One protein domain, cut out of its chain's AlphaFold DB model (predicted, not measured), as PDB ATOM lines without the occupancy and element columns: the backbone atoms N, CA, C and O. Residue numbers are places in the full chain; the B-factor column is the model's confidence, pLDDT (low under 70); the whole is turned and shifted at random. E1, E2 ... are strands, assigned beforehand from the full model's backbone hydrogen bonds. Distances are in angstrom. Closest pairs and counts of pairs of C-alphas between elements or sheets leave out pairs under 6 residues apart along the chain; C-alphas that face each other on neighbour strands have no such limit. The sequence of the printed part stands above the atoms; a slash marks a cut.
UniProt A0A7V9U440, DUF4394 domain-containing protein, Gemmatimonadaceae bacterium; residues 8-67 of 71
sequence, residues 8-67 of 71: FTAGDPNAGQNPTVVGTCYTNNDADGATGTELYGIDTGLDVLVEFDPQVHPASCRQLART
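This is residues 8 to 67 of the 71 residues of the protein "DUF4394 domain-containing protein" of Gemmatimonadaceae bacterium (UniProt A0A7V9U440). With little regular structure, this is a single, strongly twisted sheet of four antiparallel strands, E1 to E4, with long loops, residues 8 to 20 and 27 to 38, reaching out at opposite ends. The printed part has 60 residues, 23 of them in named strands, with no named helix. The sheet, in order E1, E2, E3, E4, is a meander, each strand the antiparallel neighbour of the one before, and the class is all strand. It is compact, radius of gyration of the C-alphas 11.2 A, spanning 30 by 21 by 16 A.

E1, residues 21 to 26, begins at C-alpha 21 (-36.016, 32.118, 41.139) and is 14.1 A long. E2 is residues 39 to 43, 13.2 A; E3 residues 48 to 52, 12.9 A. E4, residues 60 to 66, 17.8 A, ends at C-alpha 66 (-48.360, 30.011, 46.304).

Hairpin E1 and E2 has N 40 and O 25 at 2.9 A; hairpin E2 and E3, N 41 and O 50 at 2.9 A; hairpin E3 and E4, N 51 and O 62 at 2.9 A. Edge strands E1 and E4 are apart.

The farthest C-alphas, Gly 16 and Asn 29, are 31.4 A apart. The printed part has no cut. The link E1 to E2 is long. pLDDT is under 70 at residues 31, 33 to 34, 54 to 58 and 67.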
ATOM      1  N   PHE A   8     -40.039  24.592  34.784       89.19
ATOM      2  CA  PHE A   8     -41.064  23.856  35.524       89.19
ATOM      3  C   PHE A   8     -41.287  22.463  34.924       89.19
ATOM      4  O   PHE A   8     -41.303  22.290  33.702       89.19
ATOM      5  N   THR A   9     -41.475  21.468  35.789       90.00
ATOM      6  CA  THR A   9     -41.744  20.082  35.385       90.00
ATOM      7  C   THR A   9     -43.073  19.944  34.636       90.00
ATOM      8  O   THR A   9     -44.028  20.692  34.852       90.00
ATOM      9  N   ALA A  10     -43.155  18.969  33.725       88.31
ATOM     10  CA  ALA A  10     -44.393  18.692  33.003       88.31
ATOM     11  C   ALA A  10     -45.513  18.293  33.983       88.31
ATOM     12  O   ALA A  10     -45.330  17.403  34.810       88.31
ATOM     13  N   GLY A  11     -46.674  18.944  33.870       86.94
ATOM     14  CA  GLY A  11     -47.797  18.761  34.795       86.94
ATOM     15  C   GLY A  11     -47.797  19.718  35.992       86.94
ATOM     16  O   GLY A  11     -48.782  19.748  36.728       86.94
ATOM     17  N   ASP A  12     -46.750  20.533  36.168       90.31
ATOM     18  CA  ASP A  12     -46.791  21.678  37.076       90.31
ATOM     19  C   ASP A  12     -47.778  22.745  36.557       90.31
ATOM     20  O   ASP A  12     -47.845  22.965  35.341       90.31
ATOM     21  N   PRO A  13     -48.512  23.458  37.434       91.12
ATOM     22  CA  PRO A  13     -49.379  24.566  37.025       91.12
ATOM     23  C   PRO A  13     -48.674  25.653  36.203       91.12
ATOM     24  O   PRO A  13     -49.332  26.372  35.453       91.12
ATOM     25  N   ASN A  14     -47.352  25.777  36.333       91.06
ATOM     26  CA  ASN A  14     -46.537  26.766  35.638       91.06
ATOM     27  C   ASN A  14     -45.679  26.162  34.521       91.06
ATOM     28  O   ASN A  14     -44.781  26.834  34.013       91.06
ATOM     29  N   ALA A  15     -45.946  24.920  34.103       90.00
ATOM     30  CA  ALA A  15     -45.254  24.294  32.981       90.00
ATOM     31  C   ALA A  15     -45.279  25.201  31.732       90.00
ATOM     32  O   ALA A  15     -46.333  25.664  31.297       90.00
ATOM     33  N   GLY A  16     -44.101  25.456  31.156       88.88
ATOM     34  CA  GLY A  16     -43.923  26.351  30.004       88.88
ATOM     35  C   GLY A  16     -43.689  27.827  30.350       88.88
ATOM     36  O   GLY A  16     -43.335  28.596  29.457       88.88
ATOM     37  N   GLN A  17     -43.828  28.230  31.616       90.50
ATOM     38  CA  GLN A  17     -43.389  29.547  32.082       90.50
ATOM     39  C   GLN A  17     -41.891  29.540  32.397       90.50
ATOM     40  O   GLN A  17     -41.331  28.509  32.774       90.50
ATOM     41  N   ASN A  18     -41.246  30.699  32.244       89.62
ATOM     42  CA  ASN A  18     -39.843  30.865  32.604       89.62
ATOM     43  C   ASN A  18     -39.720  31.166  34.108       89.62
ATOM     44  O   ASN A  18     -40.206  32.220  34.527       89.62
ATOM     45  N   PRO A  19     -39.057  30.309  34.904       90.62
ATOM     46  CA  PRO A  19     -38.881  30.549  36.330       90.62
ATOM     47  C   PRO A  19     -38.039  31.803  36.599       90.62
ATOM     48  O   PRO A  19     -37.046  32.064  35.915       90.62
ATOM     49  N   THR A  20     -38.409  32.564  37.625       92.81
ATOM     50  CA  THR A  20     -37.692  33.752  38.114       92.81
ATOM     51  C   THR A  20     -37.240  33.561  39.559       92.81
ATOM     52  O   THR A  20     -37.540  34.353  40.451       92.81
ATOM     53  N   VAL A  21     -36.522  32.461  39.805       89.56
ATOM     54  CA  VAL A  21     -36.016  32.118  41.139       89.56
ATOM     55  C   VAL A  21     -34.867  33.050  41.526       89.56
ATOM     56  O   VAL A  21     -33.832  33.073  40.863       89.56
ATOM     57  N   VAL A  22     -35.038  33.812  42.610       89.94
ATOM     58  CA  VAL A  22     -34.063  34.833  43.060       89.94
ATOM     59  C   VAL A  22     -33.276  34.437  44.306       89.94
ATOM     60  O   VAL A  22     -32.276  35.069  44.638       89.94
ATOM     61  N   GLY A  23     -33.721  33.402  45.013       86.56
ATOM     62  CA  GLY A  23     -33.073  32.915  46.222       86.56
ATOM     63  C   GLY A  23     -33.378  31.446  46.432       86.56
ATOM     64  O   GLY A  23     -34.490  30.999  46.139       86.56
ATOM     65  N   THR A  24     -32.387  30.712  46.929       88.19
ATOM     66  CA  THR A  24     -32.498  29.286  47.220       88.19
ATOM     67  C   THR A  24     -31.935  28.955  48.595       88.19
ATOM     68  O   THR A  24     -31.050  29.643  49.108       88.19
ATOM     69  N   CYS A  25     -32.481  27.913  49.214       85.75
ATOM     70  CA  CYS A  25     -32.037  27.416  50.508       85.75
ATOM     71  C   CYS A  25     -32.198  25.897  50.561       85.75
ATOM     72  O   CYS A  25     -33.116  25.345  49.952       85.75
ATOM     73  N   TYR A  26     -31.318  25.241  51.306       86.69
ATOM     74  CA  TYR A  26     -31.415  23.819  51.603       86.69
ATOM     75  C   TYR A  26     -32.100  23.604  52.955       86.69
ATOM     76  O   TYR A  26     -31.994  24.443  53.851       86.69
ATOM     77  N   THR A  27     -32.776  22.468  53.126       85.75
ATOM     78  CA  THR A  27     -33.355  22.077  54.427       85.75
ATOM     79  C   THR A  27     -32.298  21.804  55.493       85.75
ATOM     80  O   THR A  27     -32.549  22.039  56.674       85.75
ATOM     81  N   ASN A  28     -31.104  21.375  55.083       78.88
ATOM     82  CA  ASN A  28     -29.956  21.110  55.946       78.88
ATOM     83  C   ASN A  28     -28.719  21.844  55.412       78.88
ATOM     84  O   ASN A  28     -28.645  22.163  54.229       78.88
ATOM     85  N   ASN A  29     -27.705  22.069  56.255       76.38
ATOM     86  CA  ASN A  29     -26.393  22.550  55.793       76.38
ATOM     87  C   ASN A  29     -25.556  21.399  55.199       76.38
ATOM     88  O   ASN A  29     -24.428  21.144  55.618       76.38
ATOM     89  N   ASP A  30     -26.166  20.668  54.280       71.00
ATOM     90  CA  ASP A  30     -25.602  19.586  53.488       71.00
ATOM     91  C   ASP A  30     -26.168  19.746  52.070       71.00
ATOM     92  O   ASP A  30     -27.270  20.256  51.916       71.00
ATOM     93  N   ALA A  31     -25.412  19.417  51.027       67.12
ATOM     94  CA  ALA A  31     -25.861  19.604  49.639       67.12
ATOM     95  C   ALA A  31     -26.130  18.271  48.924       67.12
ATOM     96  O   ALA A  31     -26.388  18.263  47.719       67.12
ATOM     97  N   ASP A  32     -26.035  17.149  49.643       70.00
ATOM     98  CA  ASP A  32     -26.241  15.818  49.091       70.00
ATOM     99  C   ASP A  32     -27.732  15.449  49.140       70.00
ATOM    100  O   ASP A  32     -28.331  15.294  50.201       70.00
ATOM    101  N   GLY A  33     -28.353  15.268  47.973       62.09
ATOM    102  CA  GLY A  33     -29.746  14.825  47.889       62.09
ATOM    103  C   GLY A  33     -29.981  13.418  48.462       62.09
ATOM    104  O   GLY A  33     -31.105  13.082  48.830       62.09
ATOM    105  N   ALA A  34     -28.938  12.589  48.593       68.19
ATOM    106  CA  ALA A  34     -29.036  11.245  49.163       68.19
ATOM    107  C   ALA A  34     -29.174  11.238  50.695       68.19
ATOM    108  O   ALA A  34     -29.547  10.213  51.269       68.19
ATOM    109  N   THR A  35     -28.907  12.364  51.367       71.75
ATOM    110  CA  THR A  35     -29.060  12.505  52.826       71.75
ATOM    111  C   THR A  35     -30.455  12.989  53.232       71.75
ATOM    112  O   THR A  35     -30.721  13.178  54.420       71.75
ATOM    113  N   GLY A  36     -31.366  13.156  52.264       70.88
ATOM    114  CA  GLY A  36     -32.672  13.784  52.479       70.88
ATOM    115  C   GLY A  36     -32.598  15.311  52.505       70.88
ATOM    116  O   GLY A  36     -33.485  15.959  53.059       70.88
ATOM    117  N   THR A  37     -31.533  15.892  51.947       79.75
ATOM    118  CA  THR A  37     -31.453  17.336  51.749       79.75
ATOM    119  C   THR A  37     -32.188  17.727  50.474       79.75
ATOM    120  O   THR A  37     -31.902  17.233  49.386       79.75
ATOM    121  N   GLU A  38     -33.126  18.652  50.618       84.12
ATOM    122  CA  GLU A  38     -33.950  19.173  49.536       84.12
ATOM    123  C   GLU A  38     -33.603  20.646  49.298       84.12
ATOM    124  O   GLU A  38     -33.356  21.402  50.247       84.12
ATOM    125  N   LEU A  39     -33.571  21.055  48.027       87.00
ATOM    126  CA  LEU A  39     -33.364  22.443  47.624       87.00
ATOM    127  C   LEU A  39     -34.712  23.104  47.337       87.00
ATOM    128  O   LEU A  39     -35.512  22.610  46.542       87.00
ATOM    129  N   TYR A  40     -34.904  24.284  47.917       88.88
ATOM    130  CA  TYR A  40     -36.079  25.123  47.725       88.88
ATOM    131  C   TYR A  40     -35.689  26.474  47.134       88.88
ATOM    132  O   TYR A  40     -34.574  26.955  47.348       88.88
ATOM    133  N   GLY A  41     -36.615  27.113  46.419       90.56
ATOM    134  CA  GLY A  41     -36.429  28.448  45.857       90.56
ATOM    135  C   GLY A  41     -37.682  29.314  45.903       90.56
ATOM    136  O   GLY A  41     -38.801  28.808  45.951       90.56
ATOM    137  N   ILE A  42     -37.487  30.631  45.877       91.25
ATOM    138  CA  ILE A  42     -38.573  31.614  45.784       91.25
ATOM    139  C   ILE A  42     -38.607  32.170  44.363       91.25
ATOM    140  O   ILE A  42     -37.646  32.817  43.937       91.25
ATOM    141  N   ASP A  43     -39.711  31.939  43.654       91.38
ATOM    142  CA  ASP A  43     -39.998  32.565  42.363       91.38
ATOM    143  C   ASP A  43     -40.801  33.853  42.586       91.38
ATOM    144  O   ASP A  43     -41.965  33.814  42.988       91.38
ATOM    145  N   THR A  44     -40.167  35.001  42.345       90.44
ATOM    146  CA  THR A  44     -40.772  36.324  42.599       90.44
ATOM    147  C   THR A  44     -41.725  36.795  41.512       90.44
ATOM    148  O   THR A  44     -42.470  37.741  41.727       90.44
ATOM    149  N   GLY A  45     -41.685  36.192  40.326       90.56
ATOM    150  CA  GLY A  45     -42.591  36.533  39.231       90.56
ATOM    151  C   GLY A  45     -43.967  35.903  39.415       90.56
ATOM    152  O   GLY A  45     -44.959  36.435  38.923       90.56
ATOM    153  N   LEU A  46     -44.019  34.775  40.125       90.25
ATOM    154  CA  LEU A  46     -45.239  34.008  40.367       90.25
ATOM    155  C   LEU A  46     -45.690  34.008  41.834       90.25
ATOM    156  O   LEU A  46     -46.791  33.523  42.113       90.25
ATOM    157  N   ASP A  47     -44.869  34.546  42.742       89.88
ATOM    158  CA  ASP A  47     -45.066  34.520  44.195       89.88
ATOM    159  C   ASP A  47     -45.291  33.086  44.703       89.88
ATOM    160  O   ASP A  47     -46.299  32.752  45.338       89.88
ATOM    161  N   VAL A  48     -44.367  32.186  44.349       90.25
ATOM    162  CA  VAL A  48     -44.455  30.759  44.693       90.25
ATOM    163  C   VAL A  48     -43.163  30.239  45.308       90.25
ATOM    164  O   VAL A  48     -42.055  30.622  44.929       90.25
ATOM    165  N   LEU A  49     -43.329  29.313  46.248       90.75
ATOM    166  CA  LEU A  49     -42.265  28.449  46.736       90.75
ATOM    167  C   LEU A  49     -42.148  27.248  45.792       90.75
ATOM    168  O   LEU A  49     -43.141  26.545  45.556       90.75
ATOM    169  N   VAL A  50     -40.943  27.012  45.276       91.81
ATOM    170  CA  VAL A  50     -40.617  25.879  44.403       91.81
ATOM    171  C   VAL A  50     -39.642  24.919  45.079       91.81
ATOM    172  O   VAL A  50     -38.808  25.338  45.879       91.81
ATOM    173  N   GLU A  51     -39.733  23.647  44.722       90.81
ATOM    174  CA  GLU A  51     -38.783  22.589  45.072       90.81
ATOM    175  C   GLU A  51     -38.026  22.149  43.820       90.81
ATOM    176  O   GLU A  51     -38.589  22.126  42.718       90.81
ATOM    177  N   PHE A  52     -36.751  21.810  43.985       86.50
ATOM    178  CA  PHE A  52     -35.914  21.282  42.916       86.50
ATOM    179  C   PHE A  52     -35.796  19.771  43.032       86.50
ATOM    180  O   PHE A  52     -35.593  19.232  44.116       86.50
ATOM    181  N   ASP A  53     -35.865  19.096  41.889       77.50
ATOM    182  CA  ASP A  53     -35.699  17.651  41.864       77.50
ATOM    183  C   ASP A  53     -34.237  17.270  42.200       77.50
ATOM    184  O   ASP A  53     -33.308  17.726  41.515       77.50
ATOM    185  N   PRO A  54     -34.007  16.432  43.229       67.75
ATOM    186  CA  PRO A  54     -32.663  16.068  43.672       67.75
ATOM    187  C   PRO A  54     -31.914  15.182  42.665       67.75
ATOM    188  O   PRO A  54     -30.685  15.153  42.679       67.75
ATOM    189  N   GLN A  55     -32.612  14.477  41.766       60.50
ATOM    190  CA  GLN A  55     -31.996  13.578  40.783       60.50
ATOM    191  C   GLN A  55     -31.486  14.311  39.536       60.50
ATOM    192  O   GLN A  55     -30.594  13.801  38.856       60.50
ATOM    193  N   VAL A  56     -32.013  15.502  39.230       60.41
ATOM    194  CA  VAL A  56     -31.627  16.305  38.048       60.41
ATOM    195  C   VAL A  56     -31.139  17.710  38.399       60.41
ATOM    196  O   VAL A  56     -31.280  18.651  37.613       60.41
ATOM    197  N   HIS A  57     -30.529  17.856  39.571       56.50
ATOM    198  CA  HIS A  57     -30.016  19.126  40.066       56.50
ATOM    199  C   HIS A  57     -29.180  19.899  39.011       56.50
ATOM    200  O   HIS A  57     -28.166  19.370  38.539       56.50
ATOM    201  N   PRO A  58     -29.517  21.166  38.662       61.44
ATOM    202  CA  PRO A  58     -30.763  21.911  38.884       61.44
ATOM    203  C   PRO A  58     -31.442  22.312  37.552       61.44
ATOM    204  O   PRO A  58     -31.521  23.492  37.218       61.44
ATOM    205  N   ALA A  59     -31.907  21.348  36.757       70.38
ATOM    206  CA  ALA A  59     -32.603  21.637  35.493       70.38
ATOM    207  C   ALA A  59     -34.128  21.813  35.652       70.38
ATOM    208  O   ALA A  59     -34.772  22.425  34.800       70.38
ATOM    209  N   SER A  60     -34.706  21.302  36.744       80.88
ATOM    210  CA  SER A  60     -36.157  21.151  36.892       80.88
ATOM    211  C   SER A  60     -36.642  21.605  38.268       80.88
ATOM    212  O   SER A  60     -36.066  21.210  39.282       80.88
ATOM    213  N   CYS A  61     -37.731  22.376  38.303       85.00
ATOM    214  CA  CYS A  61     -38.422  22.774  39.532       85.00
ATOM    215  C   CYS A  61     -39.930  22.477  39.477       85.00
ATOM    216  O   CYS A  61     -40.513  22.258  38.408       85.00
ATOM    217  N   ARG A  62     -40.572  22.446  40.644       88.94
ATOM    218  CA  ARG A  62     -42.016  22.239  40.808       88.94
ATOM    219  C   ARG A  62     -42.556  23.187  41.870       88.94
ATOM    220  O   ARG A  62     -41.926  23.374  42.906       88.94
ATOM    221  N   GLN A  63     -43.727  23.768  41.644       88.75
ATOM    222  CA  GLN A  63     -44.413  24.572  42.645       88.75
ATOM    223  C   GLN A  63     -44.925  23.694  43.793       88.75
ATOM    224  O   GLN A  63     -45.628  22.703  43.578       88.75
ATOM    225  N   LEU A  64     -44.660  24.138  45.021       84.25
ATOM    226  CA  LEU A  64     -45.211  23.550  46.241       84.25
ATOM    227  C   LEU A  64     -46.350  24.369  46.835       84.25
ATOM    228  O   LEU A  64     -47.375  23.820  47.235       84.25
ATOM    229  N   ALA A  65     -46.189  25.689  46.884       79.75
ATOM    230  CA  ALA A  65     -47.182  26.583  47.458       79.75
ATOM    231  C   ALA A  65     -47.125  27.949  46.781       79.75
ATOM    232  O   ALA A  65     -46.054  28.435  46.429       79.75
ATOM    233  N   ARG A  66     -48.287  28.585  46.629       74.50
ATOM    234  CA  ARG A  66     -48.360  30.011  46.304       74.50
ATOM    235  C   ARG A  66     -48.281  30.764  47.624       74.50
ATOM    236  O   ARG A  66     -49.054  30.449  48.532       74.50
ATOM    237  N   THR A  67     -47.335  31.685  47.777       62.53
ATOM    238  CA  THR A  67     -47.267  32.480  49.006       62.53
ATOM    239  C   THR A  67     -48.542  33.313  49.098       62.53
ATOM    240  O   THR A  67     -48.886  33.986  48.124       62.53
TER     241      THR A  67